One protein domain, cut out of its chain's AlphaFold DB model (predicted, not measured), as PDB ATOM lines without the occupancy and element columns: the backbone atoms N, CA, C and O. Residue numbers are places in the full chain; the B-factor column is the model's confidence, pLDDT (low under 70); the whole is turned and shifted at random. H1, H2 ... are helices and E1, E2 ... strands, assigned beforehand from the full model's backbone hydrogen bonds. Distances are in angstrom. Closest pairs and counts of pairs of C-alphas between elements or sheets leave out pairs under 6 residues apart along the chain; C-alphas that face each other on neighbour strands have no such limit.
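Overview. This is residues 127 to 243 of the 244 residues of the protein "Protein transport protein SEC23" of Triticum turgidum subsp. durum (UniProt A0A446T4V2). A twisted four-stranded sheet stands as a wall between two groups of helices, with H1 and H4 side by side to one side of it near E1 and E2, and the short helices H2 and H3 to the other side. Between H2 and H3 a long loop, residues 200 to 222, reaches away from the body; its residues 212 to 218 stick out free, and this arm makes much of the length. The printed part has 117 residues, with four named strands and four named helices in the order E1 H1 E2 E3 E4 H2 H3 H4, and is of mixed class, helices and strands. The sheet is mixed, in the order E1 E2 E3 E4. The whole is only just compact, close to loose, with a radius of gyration of the C-alphas of 16.0 A and spans of 51 by 36 by 25 A.

Along the chain. E1 is residues 127 to 132, 16.1 A long, from C-alpha 127 at (162.675, 229.301, 193.311). E2 is residues 159 to 165, 20.4 A; E3 is 168 to 173, 16.0 A; E4 is 181 to 186, 16.6 A. H1 is residues 137 to 152, 23.2 A. H2 is 193 to 199, 10.0 A, and H3 is 223 to 227, 6.0 A. H4 is 233 to 243, 15.7 A, ending with C-alpha 243 at (159.199, 246.070, 201.318).

Arrangement. E1 and E2 are parallel, with N 129 and O 161 3.0 A apart; with H1 they form a strand-helix-strand unit, two parallel neighbour strands with a helix between, its crossover right-handed. E2, E3 and E4 form a meander, each strand the antiparallel neighbour of the one before; N 170 and O 164 are 2.8 A apart in the hairpin E2 and E3, N 171 and O 183 2.9 A in the hairpin E3 and E4. H4 is on the sheet at a height of 9.4 A, over E2 and along the strands, at 24 degrees to E2 on the local plane. H1 touches H4 with residues 148 to 152 alone, at a shallow tilt of 23 degrees, opposite ways; their closest C-alphas, of Thr 151 and Ala 233, are 6.6 A apart. H1, H2 and H3 only graze the sheet. H2 and H3 are apart. In H1, H2 and H3 every O i to N i+4 pair is within hydrogen-bond range; in H4, 4 of 7 are.

Size, cuts and confidence. The two C-alphas farthest apart, of Glu 138 and Gly 212, are 52.2 A apart. The printed part has no cut, and the one long link is H2 to H3, 23 residues. The mean pLDDT of the printed part is 81.8; residue 177, residues 204 to 221 and residues 236 to 243 are under 70.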
ATOM      1  N   PHE A 127     163.298 228.428 194.299       94.94
ATOM      2  CA  PHE A 127     162.675 229.301 193.311       94.94
ATOM      3  C   PHE A 127     163.281 230.697 193.429       94.94
ATOM      4  O   PHE A 127     163.261 231.306 194.495       94.94
ATOM      5  N   ILE A 128     163.843 231.211 192.338       95.44
ATOM      6  CA  ILE A 128     164.373 232.576 192.289       95.44
ATOM      7  C   ILE A 128     163.532 233.359 191.294       95.44
ATOM      8  O   ILE A 128     163.577 233.087 190.094       95.44
ATOM      9  N   PHE A 129     162.781 234.335 191.792       95.44
ATOM     10  CA  PHE A 129     162.055 235.263 190.939       95.44
ATOM     11  C   PHE A 129     163.015 236.346 190.453       95.44
ATOM     12  O   PHE A 129     163.634 237.043 191.257       95.44
ATOM     13  N   VAL A 130     163.148 236.464 189.132       96.81
ATOM     14  CA  VAL A 130     163.975 237.479 188.473       96.81
ATOM     15  C   VAL A 130     163.044 238.394 187.689       96.81
ATOM     16  O   VAL A 130     162.488 237.992 186.671       96.81
ATOM     17  N   VAL A 131     162.831 239.599 188.207       95.69
ATOM     18  CA  VAL A 131     161.728 240.483 187.819       95.69
ATOM     19  C   VAL A 131     162.252 241.716 187.094       95.69
ATOM     20  O   VAL A 131     163.041 242.477 187.654       95.69
ATOM     21  N   ASP A 132     161.789 241.932 185.863       95.00
ATOM     22  CA  ASP A 132     162.017 243.188 185.143       95.00
ATOM     23  C   ASP A 132     161.115 244.284 185.718       95.00
ATOM     24  O   ASP A 132     159.913 244.096 185.898       95.00
ATOM     25  N   THR A 133     161.708 245.436 186.002       93.44
ATOM     26  CA  THR A 133     161.020 246.625 186.517       93.44
ATOM     27  C   THR A 133     160.862 247.712 185.453       93.44
ATOM     28  O   THR A 133     160.238 248.736 185.719       93.44
ATOM     29  N   CYS A 134     161.371 247.501 184.231       93.88
ATOM     30  CA  CYS A 134     161.202 248.393 183.079       93.88
ATOM     31  C   CYS A 134     159.819 248.249 182.417       93.88
ATOM     32  O   CYS A 134     159.711 248.214 181.191       93.88
ATOM     33  N   ILE A 135     158.761 248.171 183.220       93.00
ATOM     34  CA  ILE A 135     157.372 248.043 182.771       93.00
ATOM     35  C   ILE A 135     156.518 249.169 183.354       93.00
ATOM     36  O   ILE A 135     156.929 249.869 184.281       93.00
ATOM     37  N   ILE A 136     155.334 249.380 182.785       94.25
ATOM     38  CA  ILE A 136     154.422 250.430 183.250       94.25
ATOM     39  C   ILE A 136     153.753 250.048 184.581       94.25
ATOM     40  O   ILE A 136     153.638 248.873 184.927       94.25
ATOM     41  N   GLU A 137     153.273 251.053 185.318       88.62
ATOM     42  CA  GLU A 137     152.727 250.886 186.676       88.62
ATOM     43  C   GLU A 137     151.497 249.957 186.744       88.62
ATOM     44  O   GLU A 137     151.275 249.258 187.731       88.62
ATOM     45  N   GLU A 138     150.703 249.896 185.679       93.25
ATOM     46  CA  GLU A 138     149.568 248.971 185.627       93.25
ATOM     47  C   GLU A 138     150.042 247.508 185.533       93.25
ATOM     48  O   GLU A 138     149.571 246.637 186.266       93.25
ATOM     49  N   GLU A 139     151.038 247.241 184.683       94.31
ATOM     50  CA  GLU A 139     151.592 245.902 184.471       94.31
ATOM     51  C   GLU A 139     152.366 245.393 185.688       94.31
ATOM     52  O   GLU A 139     152.249 244.214 186.029       94.31
ATOM     53  N   ILE A 140     153.102 246.265 186.393       91.12
ATOM     54  CA  ILE A 140     153.762 245.870 187.648       91.12
ATOM     55  C   ILE A 140     152.729 245.482 188.713       91.12
ATOM     56  O   ILE A 140     152.980 244.559 189.484       91.12
ATOM     57  N   GLY A 141     151.550 246.118 188.725       89.88
ATOM     58  CA  GLY A 141     150.436 245.732 189.590       89.88
ATOM     59  C   GLY A 141     149.981 244.293 189.334       89.88
ATOM     60  O   GLY A 141     149.959 243.481 190.261       89.88
ATOM     61  N   TYR A 142     149.704 243.943 188.073       93.88
ATOM     62  CA  TYR A 142     149.333 242.571 187.700       93.88
ATOM     63  C   TYR A 142     150.454 241.562 187.990       93.88
ATOM     64  O   TYR A 142     150.184 240.462 188.477       93.88
ATOM     65  N   LEU A 143     151.714 241.934 187.741       93.06
ATOM     66  CA  LEU A 143     152.868 241.077 188.007       93.06
ATOM     67  C   LEU A 143     153.029 240.784 189.502       93.06
ATOM     68  O   LEU A 143     153.260 239.634 189.870       93.06
ATOM     69  N   LYS A 144     152.855 241.787 190.370       90.38
ATOM     70  CA  LYS A 144     152.871 241.596 191.828       90.38
ATOM     71  C   LYS A 144     151.806 240.588 192.268       90.38
ATOM     72  O   LYS A 144     152.126 239.660 193.008       90.38
ATOM     73  N   SER A 145     150.574 240.709 191.766       90.75
ATOM     74  CA  SER A 145     149.501 239.750 192.072       90.75
ATOM     75  C   SER A 145     149.820 238.332 191.585       90.75
ATOM     76  O   SER A 145     149.585 237.368 192.311       90.75
ATOM     77  N   ALA A 146     150.395 238.191 190.387       93.50
ATOM     78  CA  ALA A 146     150.795 236.890 189.853       93.50
ATOM     79  C   ALA A 146     151.941 236.249 190.655       93.50
ATOM     80  O   ALA A 146     151.920 235.046 190.901       93.50
ATOM     81  N   LEU A 147     152.926 237.040 191.097       92.00
ATOM     82  CA  LEU A 147     154.033 236.568 191.935       92.00
ATOM     83  C   LEU A 147     153.559 236.126 193.324       92.00
ATOM     84  O   LEU A 147     154.028 235.102 193.824       92.00
ATOM     85  N   ALA A 148     152.610 236.851 193.924       88.81
ATOM     86  CA  ALA A 148     151.992 236.455 195.190       88.81
ATOM     87  C   ALA A 148     151.295 235.091 195.054       88.81
ATOM     88  O   ALA A 148     151.629 234.156 195.779       88.81
ATOM     89  N   GLN A 149     150.443 234.931 194.036       91.88
ATOM     90  CA  GLN A 149     149.775 233.657 193.755       91.88
ATOM     91  C   GLN A 149     150.773 232.525 193.464       91.88
ATOM     92  O   GLN A 149     150.607 231.410 193.949       91.88
ATOM     93  N   ALA A 150     151.822 232.789 192.682       92.44
ATOM     94  CA  ALA A 150     152.843 231.788 192.395       92.44
ATOM     95  C   ALA A 150     153.563 231.328 193.669       92.44
ATOM     96  O   ALA A 150     153.880 230.148 193.783       92.44
ATOM     97  N   THR A 151     153.791 232.239 194.620       89.50
ATOM     98  CA  THR A 151     154.433 231.940 195.909       89.50
ATOM     99  C   THR A 151     153.546 231.055 196.790       89.50
ATOM    100  O   THR A 151     154.059 230.118 197.394       89.50
ATOM    101  N   GLU A 152     152.227 231.276 196.800       89.25
ATOM    102  CA  GLU A 152     151.248 230.433 197.514       89.25
ATOM    103  C   GLU A 152     151.153 229.000 196.961       89.25
ATOM    104  O   GLU A 152     150.777 228.076 197.677       89.25
ATOM    105  N   LEU A 153     151.486 228.801 195.682       92.19
ATOM    106  CA  LEU A 153     151.468 227.487 195.031       92.19
ATOM    107  C   LEU A 153     152.763 226.686 195.248       92.19
ATOM    108  O   LEU A 153     152.839 225.526 194.827       92.19
ATOM    109  N   LEU A 154     153.792 227.284 195.856       91.88
ATOM    110  CA  LEU A 154     155.051 226.593 196.119       91.88
ATOM    111  C   LEU A 154     154.895 225.591 197.273       91.88
ATOM    112  O   LEU A 154     154.181 225.863 198.234       91.88
ATOM    113  N   PRO A 155     155.608 224.450 197.242       90.69
ATOM    114  CA  PRO A 155     155.698 223.563 198.401       90.69
ATOM    115  C   PRO A 155     156.210 224.294 199.654       90.69
ATOM    116  O   PRO A 155     157.146 225.086 199.549       90.69
ATOM    117  N   ASP A 156     155.693 223.965 200.841       83.25
ATOM    118  CA  ASP A 156     156.047 224.634 202.111       83.25
ATOM    119  C   ASP A 156     157.552 224.643 202.419       83.25
ATOM    120  O   ASP A 156     158.082 225.583 203.007       83.25
ATOM    121  N   ASN A 157     158.266 223.588 202.017       85.06
ATOM    122  CA  ASN A 157     159.703 223.469 202.239       85.06
ATOM    123  C   ASN A 157     160.543 224.222 201.196       85.06
ATOM    124  O   ASN A 157     161.763 224.116 201.239       85.06
ATOM    125  N   SER A 158     159.932 224.941 200.254       92.06
ATOM    126  CA  SER A 158     160.651 225.648 199.194       92.06
ATOM    127  C   SER A 158     161.414 226.848 199.731       92.06
ATOM    128  O   SER A 158     160.926 227.581 200.590       92.06
ATOM    129  N   LEU A 159     162.591 227.093 199.165       91.88
ATOM    130  CA  LEU A 159     163.335 228.325 199.388       91.88
ATOM    131  C   LEU A 159     163.056 229.313 198.259       91.88
ATOM    132  O   LEU A 159     163.118 228.953 197.083       91.88
ATOM    133  N   VAL A 160     162.802 230.566 198.616       92.88
ATOM    134  CA  VAL A 160     162.496 231.651 197.688       92.88
ATOM    135  C   VAL A 160     163.587 232.711 197.754       92.88
ATOM    136  O   VAL A 160     163.996 233.136 198.833       92.88
ATOM    137  N   GLY A 161     164.056 233.130 196.582       93.75
ATOM    138  CA  GLY A 161     164.937 234.276 196.391       93.75
ATOM    139  C   GLY A 161     164.315 235.294 195.442       93.75
ATOM    140  O   GLY A 161     163.480 234.950 194.603       93.75
ATOM    141  N   PHE A 162     164.746 236.547 195.555       93.88
ATOM    142  CA  PHE A 162     164.195 237.644 194.764       93.88
ATOM    143  C   PHE A 162     165.303 238.515 194.170       93.88
ATOM    144  O   PHE A 162     166.235 238.934 194.866       93.88
ATOM    145  N   ILE A 163     165.200 238.784 192.871       96.12
ATOM    146  CA  ILE A 163     166.081 239.669 192.111       96.12
ATOM    147  C   ILE A 163     165.195 240.582 191.271       96.12
ATOM    148  O   ILE A 163     164.360 240.093 190.515       96.12
ATOM    149  N   THR A 164     165.403 241.891 191.350       95.69
ATOM    150  CA  THR A 164     164.792 242.840 190.412       95.69
ATOM    151  C   THR A 164     165.847 243.415 189.482       95.69
ATOM    152  O   THR A 164     167.028 243.501 189.834       95.69
ATOM    153  N   PHE A 165     165.460 243.795 188.270       96.69
ATOM    154  CA  PHE A 165     166.378 244.449 187.351       96.69
ATOM    155  C   PHE A 165     165.714 245.522 186.492       96.69
ATOM    156  O   PHE A 165     164.507 245.539 186.278       96.69
ATOM    157  N   GLY A 166     166.555 246.435 186.021       94.69
ATOM    158  CA  GLY A 166     166.277 247.452 185.016       94.69
ATOM    159  C   GLY A 166     167.617 247.940 184.470       94.69
ATOM    160  O   GLY A 166     168.431 247.140 184.009       94.69
ATOM    161  N   THR A 167     167.944 249.225 184.629       95.69
ATOM    162  CA  THR A 167     169.316 249.725 184.368       95.69
ATOM    163  C   THR A 167     170.372 249.061 185.272       95.69
ATOM    164  O   THR A 167     171.536 248.888 184.891       95.69
ATOM    165  N   TYR A 168     169.969 248.685 186.485       96.44
ATOM    166  CA  TYR A 168     170.785 247.985 187.475       96.44
ATOM    167  C   TYR A 168     170.099 246.682 187.879       96.44
ATOM    168  O   TYR A 168     168.883 246.571 187.770       96.44
ATOM    169  N   VAL A 169     170.878 245.720 188.363       97.31
ATOM    170  CA  VAL A 169     170.380 244.457 188.922       97.31
ATOM    171  C   VAL A 169     170.463 244.548 190.439       97.31
ATOM    172  O   VAL A 169     171.519 244.886 190.972       97.31
ATOM    173  N   GLN A 170     169.372 244.256 191.133       95.56
ATOM    174  CA  GLN A 170     169.283 244.283 192.587       95.56
ATOM    175  C   GLN A 170     169.022 242.872 193.108       95.56
ATOM    176  O   GLN A 170     168.022 242.247 192.768       95.56
ATOM    177  N   VAL A 171     169.927 242.368 193.943       95.38
ATOM    178  CA  VAL A 171     169.757 241.091 194.646       95.38
ATOM    179  C   VAL A 171     169.284 241.384 196.061       95.38
ATOM    180  O   VAL A 171     170.002 242.042 196.818       95.38
ATOM    181  N   HIS A 172     168.086 240.924 196.414       91.81
ATOM    182  CA  HIS A 172     167.424 241.287 197.665       91.81
ATOM    183  C   HIS A 172     167.780 240.302 198.788       91.81
ATOM    184  O   HIS A 172     167.728 239.086 198.613       91.81
ATOM    185  N   GLU A 173     168.158 240.831 199.949       90.81
ATOM    186  CA  GLU A 173     168.347 240.073 201.186       90.81
ATOM    187  C   GLU A 173     166.987 239.976 201.890       90.81
ATOM    188  O   GLU A 173     166.465 240.977 202.384       90.81
ATOM    189  N   LEU A 174     166.389 238.783 201.877       86.88
ATOM    190  CA  LEU A 174     165.038 238.533 202.387       86.88
ATOM    191  C   LEU A 174     165.026 238.105 203.859       86.88
ATOM    192  O   LEU A 174     164.043 238.324 204.558       86.88
ATOM    193  N   GLY A 175     166.125 237.533 204.357       79.88
ATOM    194  CA  GLY A 175     166.212 236.965 205.708       79.88
ATOM    195  C   GLY A 175     166.199 237.985 206.852       79.88
ATOM    196  O   GLY A 175     166.308 237.596 208.012       79.88
ATOM    197  N   PHE A 176     166.092 239.285 206.558       77.19
ATOM    198  CA  PHE A 176     166.022 240.341 207.565       77.19
ATOM    199  C   PHE A 176     164.885 241.329 207.268       77.19
ATOM    200  O   PHE A 176     165.089 242.382 206.674       77.19
ATOM    201  N   GLY A 177     163.673 241.007 207.728       67.06
ATOM    202  CA  GLY A 177     162.470 241.808 207.456       67.06
ATOM    203  C   GLY A 177     162.409 243.191 208.126       67.06
ATOM    204  O   GLY A 177     161.540 243.985 207.785       67.06
ATOM    205  N   LEU A 178     163.307 243.509 209.071       71.88
ATOM    206  CA  LEU A 178     163.309 244.810 209.764       71.88
ATOM    207  C   LEU A 178     163.955 245.934 208.945       71.88
ATOM    208  O   LEU A 178     163.581 247.095 209.104       71.88
ATOM    209  N   LEU A 179     164.937 245.608 208.099       76.19
ATOM    210  CA  LEU A 179     165.498 246.546 207.132       76.19
ATOM    211  C   LEU A 179     165.694 245.845 205.789       76.19
ATOM    212  O   LEU A 179     166.555 244.965 205.700       76.19
ATOM    213  N   PRO A 180     164.989 246.277 204.730       79.38
ATOM    214  CA  PRO A 180     165.245 245.763 203.398       79.38
ATOM    215  C   PRO A 180     166.665 246.144 202.984       79.38
ATOM    216  O   PRO A 180     167.072 247.308 203.041       79.38
ATOM    217  N   LYS A 181     167.436 245.142 202.566       88.00
ATOM    218  CA  LYS A 181     168.792 245.324 202.058       88.00
ATOM    219  C   LYS A 181     168.905 244.678 200.689       88.00
ATOM    220  O   LYS A 181     168.397 243.586 200.458       88.00
ATOM    221  N   SER A 182     169.584 245.356 199.775       91.81
ATOM    222  CA  SER A 182     169.808 244.863 198.420       91.81
ATOM    223  C   SER A 182     171.232 245.145 197.966       91.81
ATOM    224  O   SER A 182     171.788 246.205 198.257       91.81
ATOM    225  N   TYR A 183     171.799 244.220 197.203       94.12
ATOM    226  CA  TYR A 183     173.096 244.370 196.558       94.12
ATOM    227  C   TYR A 183     172.879 244.781 195.106       94.12
ATOM    228  O   TYR A 183     172.192 244.084 194.364       94.12
ATOM    229  N   VAL A 184     173.441 245.925 194.716       96.06
ATOM    230  CA  VAL A 184     173.185 246.534 193.407       96.06
ATOM    231  C   VAL A 184     174.391 246.352 192.496       96.06
ATOM    232  O   VAL A 184     175.497 246.796 192.805       96.06
ATOM    233  N   PHE A 185     174.156 245.750 191.337       96.81
ATOM    234  CA  PHE A 185     175.149 245.521 190.300       96.81
ATOM    235  C   PHE A 185     174.799 246.329 189.054       96.81
ATOM    236  O   PHE A 185     173.633 246.527 188.705       96.81
ATOM    237  N   LYS A 186     175.825 246.815 188.356       96.25
ATOM    238  CA  LYS A 186     175.634 247.547 187.102       96.25
ATOM    239  C   LYS A 186     175.262 246.561 185.994       96.25
ATOM    240  O   LYS A 186     176.082 245.711 185.665       96.25
ATOM    241  N   GLY A 187     174.094 246.728 185.370       93.81
ATOM    242  CA  GLY A 187     173.606 245.808 184.331       93.81
ATOM    243  C   GLY A 187     174.493 245.733 183.082       93.81
ATOM    244  O   GLY A 187     174.466 244.753 182.354       93.81
ATOM    245  N   THR A 188     175.341 246.742 182.852       95.25
ATOM    246  CA  THR A 188     176.275 246.780 181.712       95.25
ATOM    247  C   THR A 188     177.631 246.127 181.995       95.25
ATOM    248  O   THR A 188     178.523 246.215 181.154       95.25
ATOM    249  N   LYS A 189     177.869 245.612 183.207       95.88
ATOM    250  CA  LYS A 189     179.163 245.055 183.609       95.88
ATOM    251  C   LYS A 189     178.985 243.582 183.943       95.88
ATOM    252  O   LYS A 189     178.231 243.248 184.848       95.88
ATOM    253  N   GLU A 190     179.735 242.725 183.263       94.25
ATOM    254  CA  GLU A 190     179.838 241.318 183.637       94.25
ATOM    255  C   GLU A 190     180.582 241.188 184.975       94.25
ATOM    256  O   GLU A 190     181.611 241.837 185.199       94.25
ATOM    257  N   VAL A 191     180.033 240.387 185.887       93.94
ATOM    258  CA  VAL A 191     180.570 240.172 187.236       93.94
ATOM    259  C   VAL A 191     180.820 238.678 187.409       93.94
ATOM    260  O   VAL A 191     179.913 237.875 187.207       93.94
ATOM    261  N   SER A 192     182.048 238.294 187.764       94.19
ATOM    262  CA  SER A 192     182.396 236.876 187.929       94.19
ATOM    263  C   SER A 192     181.802 236.286 189.212       94.19
ATOM    264  O   SER A 192     181.485 237.017 190.156       94.19
ATOM    265  N   LYS A 193     181.718 234.949 189.295       90.50
ATOM    266  CA  LYS A 193     181.295 234.230 190.513       90.50
ATOM    267  C   LYS A 193     182.074 234.714 191.740       90.50
ATOM    268  O   LYS A 193     181.481 234.996 192.776       90.50
ATOM    269  N   GLU A 194     183.391 234.849 191.628       89.06
ATOM    270  CA  GLU A 194     184.271 235.257 192.729       89.06
ATOM    271  C   GLU A 194     183.972 236.687 193.183       89.06
ATOM    272  O   GLU A 194     183.922 236.952 194.383       89.06
ATOM    273  N   GLN A 195     183.732 237.593 192.230       90.81
ATOM    274  CA  GLN A 195     183.373 238.980 192.514       90.81
ATOM    275  C   GLN A 195     182.001 239.082 193.184       90.81
ATOM    276  O   GLN A 195     181.861 239.859 194.123       90.81
ATOM    277  N   ILE A 196     181.013 238.287 192.755       91.62
ATOM    278  CA  ILE A 196     179.692 238.213 193.399       91.62
ATOM    279  C   ILE A 196     179.838 237.721 194.838       91.62
ATOM    280  O   ILE A 196     179.345 238.365 195.761       91.62
ATOM    281  N   LEU A 197     180.560 236.615 195.053       89.56
ATOM    282  CA  LEU A 197     180.752 236.047 196.389       89.56
ATOM    283  C   LEU A 197     181.455 237.023 197.342       89.56
ATOM    284  O   LEU A 197     181.121 237.086 198.527       89.56
ATOM    285  N   GLU A 198     182.413 237.792 196.828       89.00
ATOM    286  CA  GLU A 198     183.120 238.822 197.584       89.00
ATOM    287  C   GLU A 198     182.233 240.040 197.880       89.00
ATOM    288  O   GLU A 198     182.103 240.425 199.040       89.00
ATOM    289  N   GLN A 199     181.563 240.600 196.868       90.69
ATOM    290  CA  GLN A 199     180.716 241.793 197.004       90.69
ATOM    291  C   GLN A 199     179.450 241.537 197.835       90.69
ATOM    292  O   GLN A 199     178.991 242.433 198.539       90.69
ATOM    293  N   MET A 200     178.908 240.317 197.799       90.25
ATOM    294  CA  MET A 200     177.773 239.892 198.632       90.25
ATOM    295  C   MET A 200     178.196 239.372 200.012       90.25
ATOM    296  O   MET A 200     177.356 238.944 200.809       90.25
ATOM    297  N   CYS A 201     179.493 239.440 200.330       87.25
ATOM    298  CA  CYS A 201     180.052 239.070 201.626       87.25
ATOM    299  C   CYS A 201     179.796 237.605 202.028       87.25
ATOM    300  O   CYS A 201     179.667 237.313 203.216       87.25
ATOM    301  N   PHE A 202     179.755 236.662 201.081       83.56
ATOM    302  CA  PHE A 202     179.543 235.239 201.395       83.56
ATOM    303  C   PHE A 202     180.663 234.628 202.255       83.56
ATOM    304  O   PHE A 202     180.424 233.645 202.957       83.56
ATOM    305  N   PHE A 203     181.859 235.229 202.230       77.44
ATOM    306  CA  PHE A 203     183.037 234.809 203.002       77.44
ATOM    307  C   PHE A 203     183.420 235.776 204.135       77.44
ATOM    308  O   PHE A 203     184.502 235.648 204.708       77.44
ATOM    309  N   ALA A 204     182.579 236.760 204.468       66.81
ATOM    310  CA  ALA A 204     182.888 237.685 205.555       66.81
ATOM    311  C   ALA A 204     183.029 236.913 206.882       66.81
ATOM    312  O   ALA A 204     182.080 236.303 207.363       66.81
ATOM    313  N   GLY A 205     184.241 236.901 207.450       57.06
ATOM    314  CA  GLY A 205     184.552 236.223 208.715       57.06
ATOM    315  C   GLY A 205     185.144 234.809 208.609       57.06
ATOM    316  O   GLY A 205     185.421 234.215 209.649       57.06
ATOM    317  N   LYS A 206     185.390 234.260 207.406       57.00
ATOM    318  CA  LYS A 206     186.073 232.958 207.227       57.00
ATOM    319  C   LYS A 206     187.116 233.011 206.104       57.00
ATOM    320  O   LYS A 206     186.927 233.693 205.103       57.00
ATOM    321  N   GLN A 207     188.231 232.289 206.265       50.56
ATOM    322  CA  GLN A 207     189.237 232.152 205.204       50.56
ATOM    323  C   GLN A 207     188.616 231.442 203.991       50.56
ATOM    324  O   GLN A 207     187.994 230.391 204.154       50.56
ATOM    325  N   LYS A 208     188.789 232.011 202.783       54.91
ATOM    326  CA  LYS A 208     188.451 231.339 201.513       54.91
ATOM    327  C   LYS A 208     189.079 229.933 201.550       54.91
ATOM    328  O   LYS A 208     190.269 229.850 201.869       54.91
ATOM    329  N   PRO A 209     188.333 228.849 201.267       51.94
ATOM    330  CA  PRO A 209     188.919 227.516 201.251       51.94
ATOM    331  C   PRO A 209     190.070 227.504 200.245       51.94
ATOM    332  O   PRO A 209     189.898 227.848 199.074       51.94
ATOM    333  N   THR A 210     191.267 227.162 200.716       47.66
ATOM    334  CA  THR A 210     192.408 226.901 199.845       47.66
ATOM    335  C   THR A 210     192.032 225.746 198.927       47.66
ATOM    336  O   THR A 210     191.505 224.729 199.374       47.66
ATOM    337  N   THR A 211     192.263 225.921 197.628       42.94
ATOM    338  CA  THR A 211     192.084 224.894 196.594       42.94
ATOM    339  C   THR A 211     192.626 223.547 197.075       42.94
ATOM    340  O   THR A 211     193.837 223.369 197.188       42.94
ATOM    341  N   GLY A 212     191.728 222.616 197.391       42.47
ATOM    342  CA  GLY A 212     192.075 221.332 197.989       42.47
ATOM    343  C   GLY A 212     190.810 220.558 198.331       42.47
ATOM    344  O   GLY A 212     190.026 220.951 199.187       42.47
ATOM    345  N   VAL A 213     190.574 219.487 197.587       39.28
ATOM    346  CA  VAL A 213     189.344 218.699 197.593       39.28
ATOM    347  C   VAL A 213     189.208 217.925 198.908       39.28
ATOM    348  O   VAL A 213     189.988 217.013 199.156       39.28
ATOM    349  N   ILE A 214     188.180 218.223 199.709       37.53
ATOM    350  CA  ILE A 214     187.576 217.255 200.636       37.53
ATOM    351  C   ILE A 214     186.059 217.326 200.441       37.53
ATOM    352  O   ILE A 214     185.455 218.398 200.448       37.53
ATOM    353  N   ALA A 215     185.469 216.167 200.163       35.44
ATOM    354  CA  ALA A 215     184.071 215.987 199.802       35.44
ATOM    355  C   ALA A 215     183.108 216.540 200.871       35.44
ATOM    356  O   ALA A 215     183.256 216.232 202.050       35.44
ATOM    357  N   GLY A 216     182.096 217.309 200.451       41.53
ATOM    358  CA  GLY A 216     180.918 217.591 201.284       41.53
ATOM    359  C   GLY A 216     180.220 218.928 201.031       41.53
ATOM    360  O   GLY A 216     178.997 218.976 201.018       41.53
ATOM    361  N   THR A 217     180.956 220.003 200.750       46.00
ATOM    362  CA  THR A 217     180.377 221.334 200.478       46.00
ATOM    363  C   THR A 217     181.186 222.018 199.391       46.00
ATOM    364  O   THR A 217     182.295 222.488 199.636       46.00
ATOM    365  N   ARG A 218     180.653 222.029 198.167       51.25
ATOM    366  CA  ARG A 218     181.407 222.264 196.926       51.25
ATOM    367  C   ARG A 218     182.107 223.627 196.788       51.25
ATOM    368  O   ARG A 218     182.914 223.749 195.883       51.25
ATOM    369  N   ASP A 219     181.873 224.598 197.674       57.09
ATOM    370  CA  ASP A 219     182.475 225.943 197.588       57.09
ATOM    371  C   ASP A 219     182.785 226.600 198.960       57.09
ATOM    372  O   ASP A 219     183.071 227.792 199.030       57.09
ATOM    373  N   GLY A 220     182.707 225.860 200.079       62.03
ATOM    374  CA  GLY A 220     182.947 226.407 201.431       62.03
ATOM    375  C   GLY A 220     181.940 227.465 201.916       62.03
ATOM    376  O   GLY A 220     182.185 228.132 202.921       62.03
ATOM    377  N   LEU A 221     180.813 227.621 201.217       68.38
ATOM    378  CA  LEU A 221     179.711 228.502 201.605       68.38
ATOM    379  C   LEU A 221     178.952 227.904 202.796       68.38
ATOM    380  O   LEU A 221     178.609 226.721 202.785       68.38
ATOM    381  N   SER A 222     178.678 228.709 203.825       73.75
ATOM    382  CA  SER A 222     177.822 228.293 204.941       73.75
ATOM    383  C   SER A 222     176.345 228.412 204.572       73.75
ATOM    384  O   SER A 222     175.945 229.350 203.881       73.75
ATOM    385  N   SER A 223     175.529 227.498 205.107       75.06
ATOM    386  CA  SER A 223     174.062 227.565 205.002       75.06
ATOM    387  C   SER A 223     173.527 228.927 205.469       75.06
ATOM    388  O   SER A 223     172.723 229.543 204.786       75.06
ATOM    389  N   GLU A 224     174.092 229.459 206.556       76.75
ATOM    390  CA  GLU A 224     173.762 230.777 207.112       76.75
ATOM    391  C   GLU A 224     174.043 231.944 206.149       76.75
ATOM    392  O   GLU A 224     173.290 232.912 206.092       76.75
ATOM    393  N   SER A 225     175.111 231.870 205.345       80.75
ATOM    394  CA  SER A 225     175.391 232.922 204.359       80.75
ATOM    395  C   SER A 225     174.366 232.920 203.225       80.75
ATOM    396  O   SER A 225     174.080 233.983 202.677       80.75
ATOM    397  N   ILE A 226     173.826 231.745 202.882       83.94
ATOM    398  CA  ILE A 226     172.843 231.544 201.810       83.94
ATOM    399  C   ILE A 226     171.424 231.874 202.293       83.94
ATOM    400  O   ILE A 226     170.674 232.521 201.564       83.94
ATOM    401  N   SER A 227     171.075 231.501 203.529       85.31
ATOM    402  CA  SER A 227     169.728 231.666 204.095       85.31
ATOM    403  C   SER A 227     169.285 233.125 204.236       85.31
ATOM    404  O   SER A 227     168.107 233.405 204.418       85.31
ATOM    405  N   ARG A 228     170.216 234.081 204.133       88.19
ATOM    406  CA  ARG A 228     169.895 235.517 204.102       88.19
ATOM    407  C   ARG A 228     169.252 235.956 202.784       88.19
ATOM    408  O   ARG A 228     168.503 236.925 202.767       88.19
ATOM    409  N   PHE A 229     169.537 235.253 201.689       91.12
ATOM    410  CA  PHE A 229     168.979 235.534 200.360       91.12
ATOM    411  C   PHE A 229     167.870 234.559 199.971       91.12
ATOM    412  O   PHE A 229     166.989 234.921 199.198       91.12
ATOM    413  N   LEU A 230     167.937 233.330 200.487       91.69
ATOM    414  CA  LEU A 230     166.977 232.265 200.232       91.69
ATOM    415  C   LEU A 230     166.234 231.935 201.527       91.69
ATOM    416  O   LEU A 230     166.801 231.292 202.410       91.69
ATOM    417  N   VAL A 231     164.982 232.372 201.630       89.31
ATOM    418  CA  VAL A 231     164.129 232.162 202.813       89.31
ATOM    419  C   VAL A 231     163.024 231.148 202.515       89.31
ATOM    420  O   VAL A 231     162.657 231.001 201.349       89.31
ATOM    421  N   PRO A 232     162.478 230.437 203.514       89.12
ATOM    422  CA  PRO A 232     161.302 229.594 203.314       89.12
ATOM    423  C   PRO A 232     160.138 230.376 202.688       89.12
ATOM    424  O   PRO A 232     159.912 231.535 203.041       89.12
ATOM    425  N   ALA A 233     159.377 229.749 201.787       85.88
ATOM    426  CA  ALA A 233     158.242 230.390 201.112       85.88
ATOM    427  C   ALA A 233     157.236 231.008 202.105       85.88
ATOM    428  O   ALA A 233     156.771 232.126 201.891       85.88
ATOM    429  N   SER A 234     157.007 230.346 203.245       79.38
ATOM    430  CA  SER A 234     156.148 230.823 204.339       79.38
ATOM    431  C   SER A 234     156.604 232.139 204.984       79.38
ATOM    432  O   SER A 234     155.799 232.846 205.580       79.38
ATOM    433  N   GLU A 235     157.894 232.468 204.910       77.19
ATOM    434  CA  GLU A 235     158.458 233.711 205.458       77.19
ATOM    435  C   GLU A 235     158.523 234.828 204.402       77.19
ATOM    436  O   GLU A 235     158.696 236.001 204.734       77.19
ATOM    437  N   CYS A 236     158.361 234.477 203.123       69.75
ATOM    438  CA  CYS A 236     158.537 235.388 201.997       69.75
ATOM    439  C   CYS A 236     157.354 236.358 201.827       69.75
ATOM    440  O   CYS A 236     157.557 237.522 201.480       69.75
ATOM    441  N   GLU A 237     156.130 235.912 202.127       65.44
ATOM    442  CA  GLU A 237     154.901 236.701 201.948       65.44
ATOM    443  C   GLU A 237     154.944 238.029 202.726       65.44
ATOM    444  O   GLU A 237     154.611 239.090 202.196       65.44
ATOM    445  N   PHE A 238     155.439 237.999 203.966       59.44
ATOM    446  CA  PHE A 238     155.556 239.198 204.796       59.44
ATOM    447  C   PHE A 238     156.619 240.173 204.267       59.44
ATOM    448  O   PHE A 238     156.419 241.389 204.303       59.44
ATOM    449  N   VAL A 239     157.740 239.655 203.758       60.31
ATOM    450  CA  VAL A 239     158.884 240.461 203.301       60.31
ATOM    451  C   VAL A 239     158.605 241.122 201.951       60.31
ATOM    452  O   VAL A 239     158.946 242.289 201.765       60.31
ATOM    453  N   LEU A 240     157.947 240.413 201.028       63.47
ATOM    454  CA  LEU A 240     157.580 240.958 199.719       63.47
ATOM    455  C   LEU A 240     156.480 242.020 199.832       63.47
ATOM    456  O   LEU A 240     156.600 243.074 199.213       63.47
ATOM    457  N   ASN A 241     155.465 241.801 200.676       62.31
ATOM    458  CA  ASN A 241     154.354 242.747 200.841       62.31
ATOM    459  C   ASN A 241     154.725 244.007 201.646       62.31
ATOM    460  O   ASN A 241     154.094 245.048 201.477       62.31
ATOM    461  N   SER A 242     155.733 243.933 202.521       54.03
ATOM    462  CA  SER A 242     156.124 245.053 203.397       54.03
ATOM    463  C   SER A 242     157.249 245.928 202.829       54.03
ATOM    464  O   SER A 242     157.544 246.974 203.409       54.03
ATOM    465  N   GLY A 243     157.914 245.503 201.746       50.12
ATOM    466  CA  GLY A 243     159.199 246.070 201.318       50.12
ATOM    467  C   GLY A 243     159.296 246.615 199.890       50.12
ATOM    468  O   GLY A 243     160.241 247.368 199.644       50.12
TER     469      GLY A 243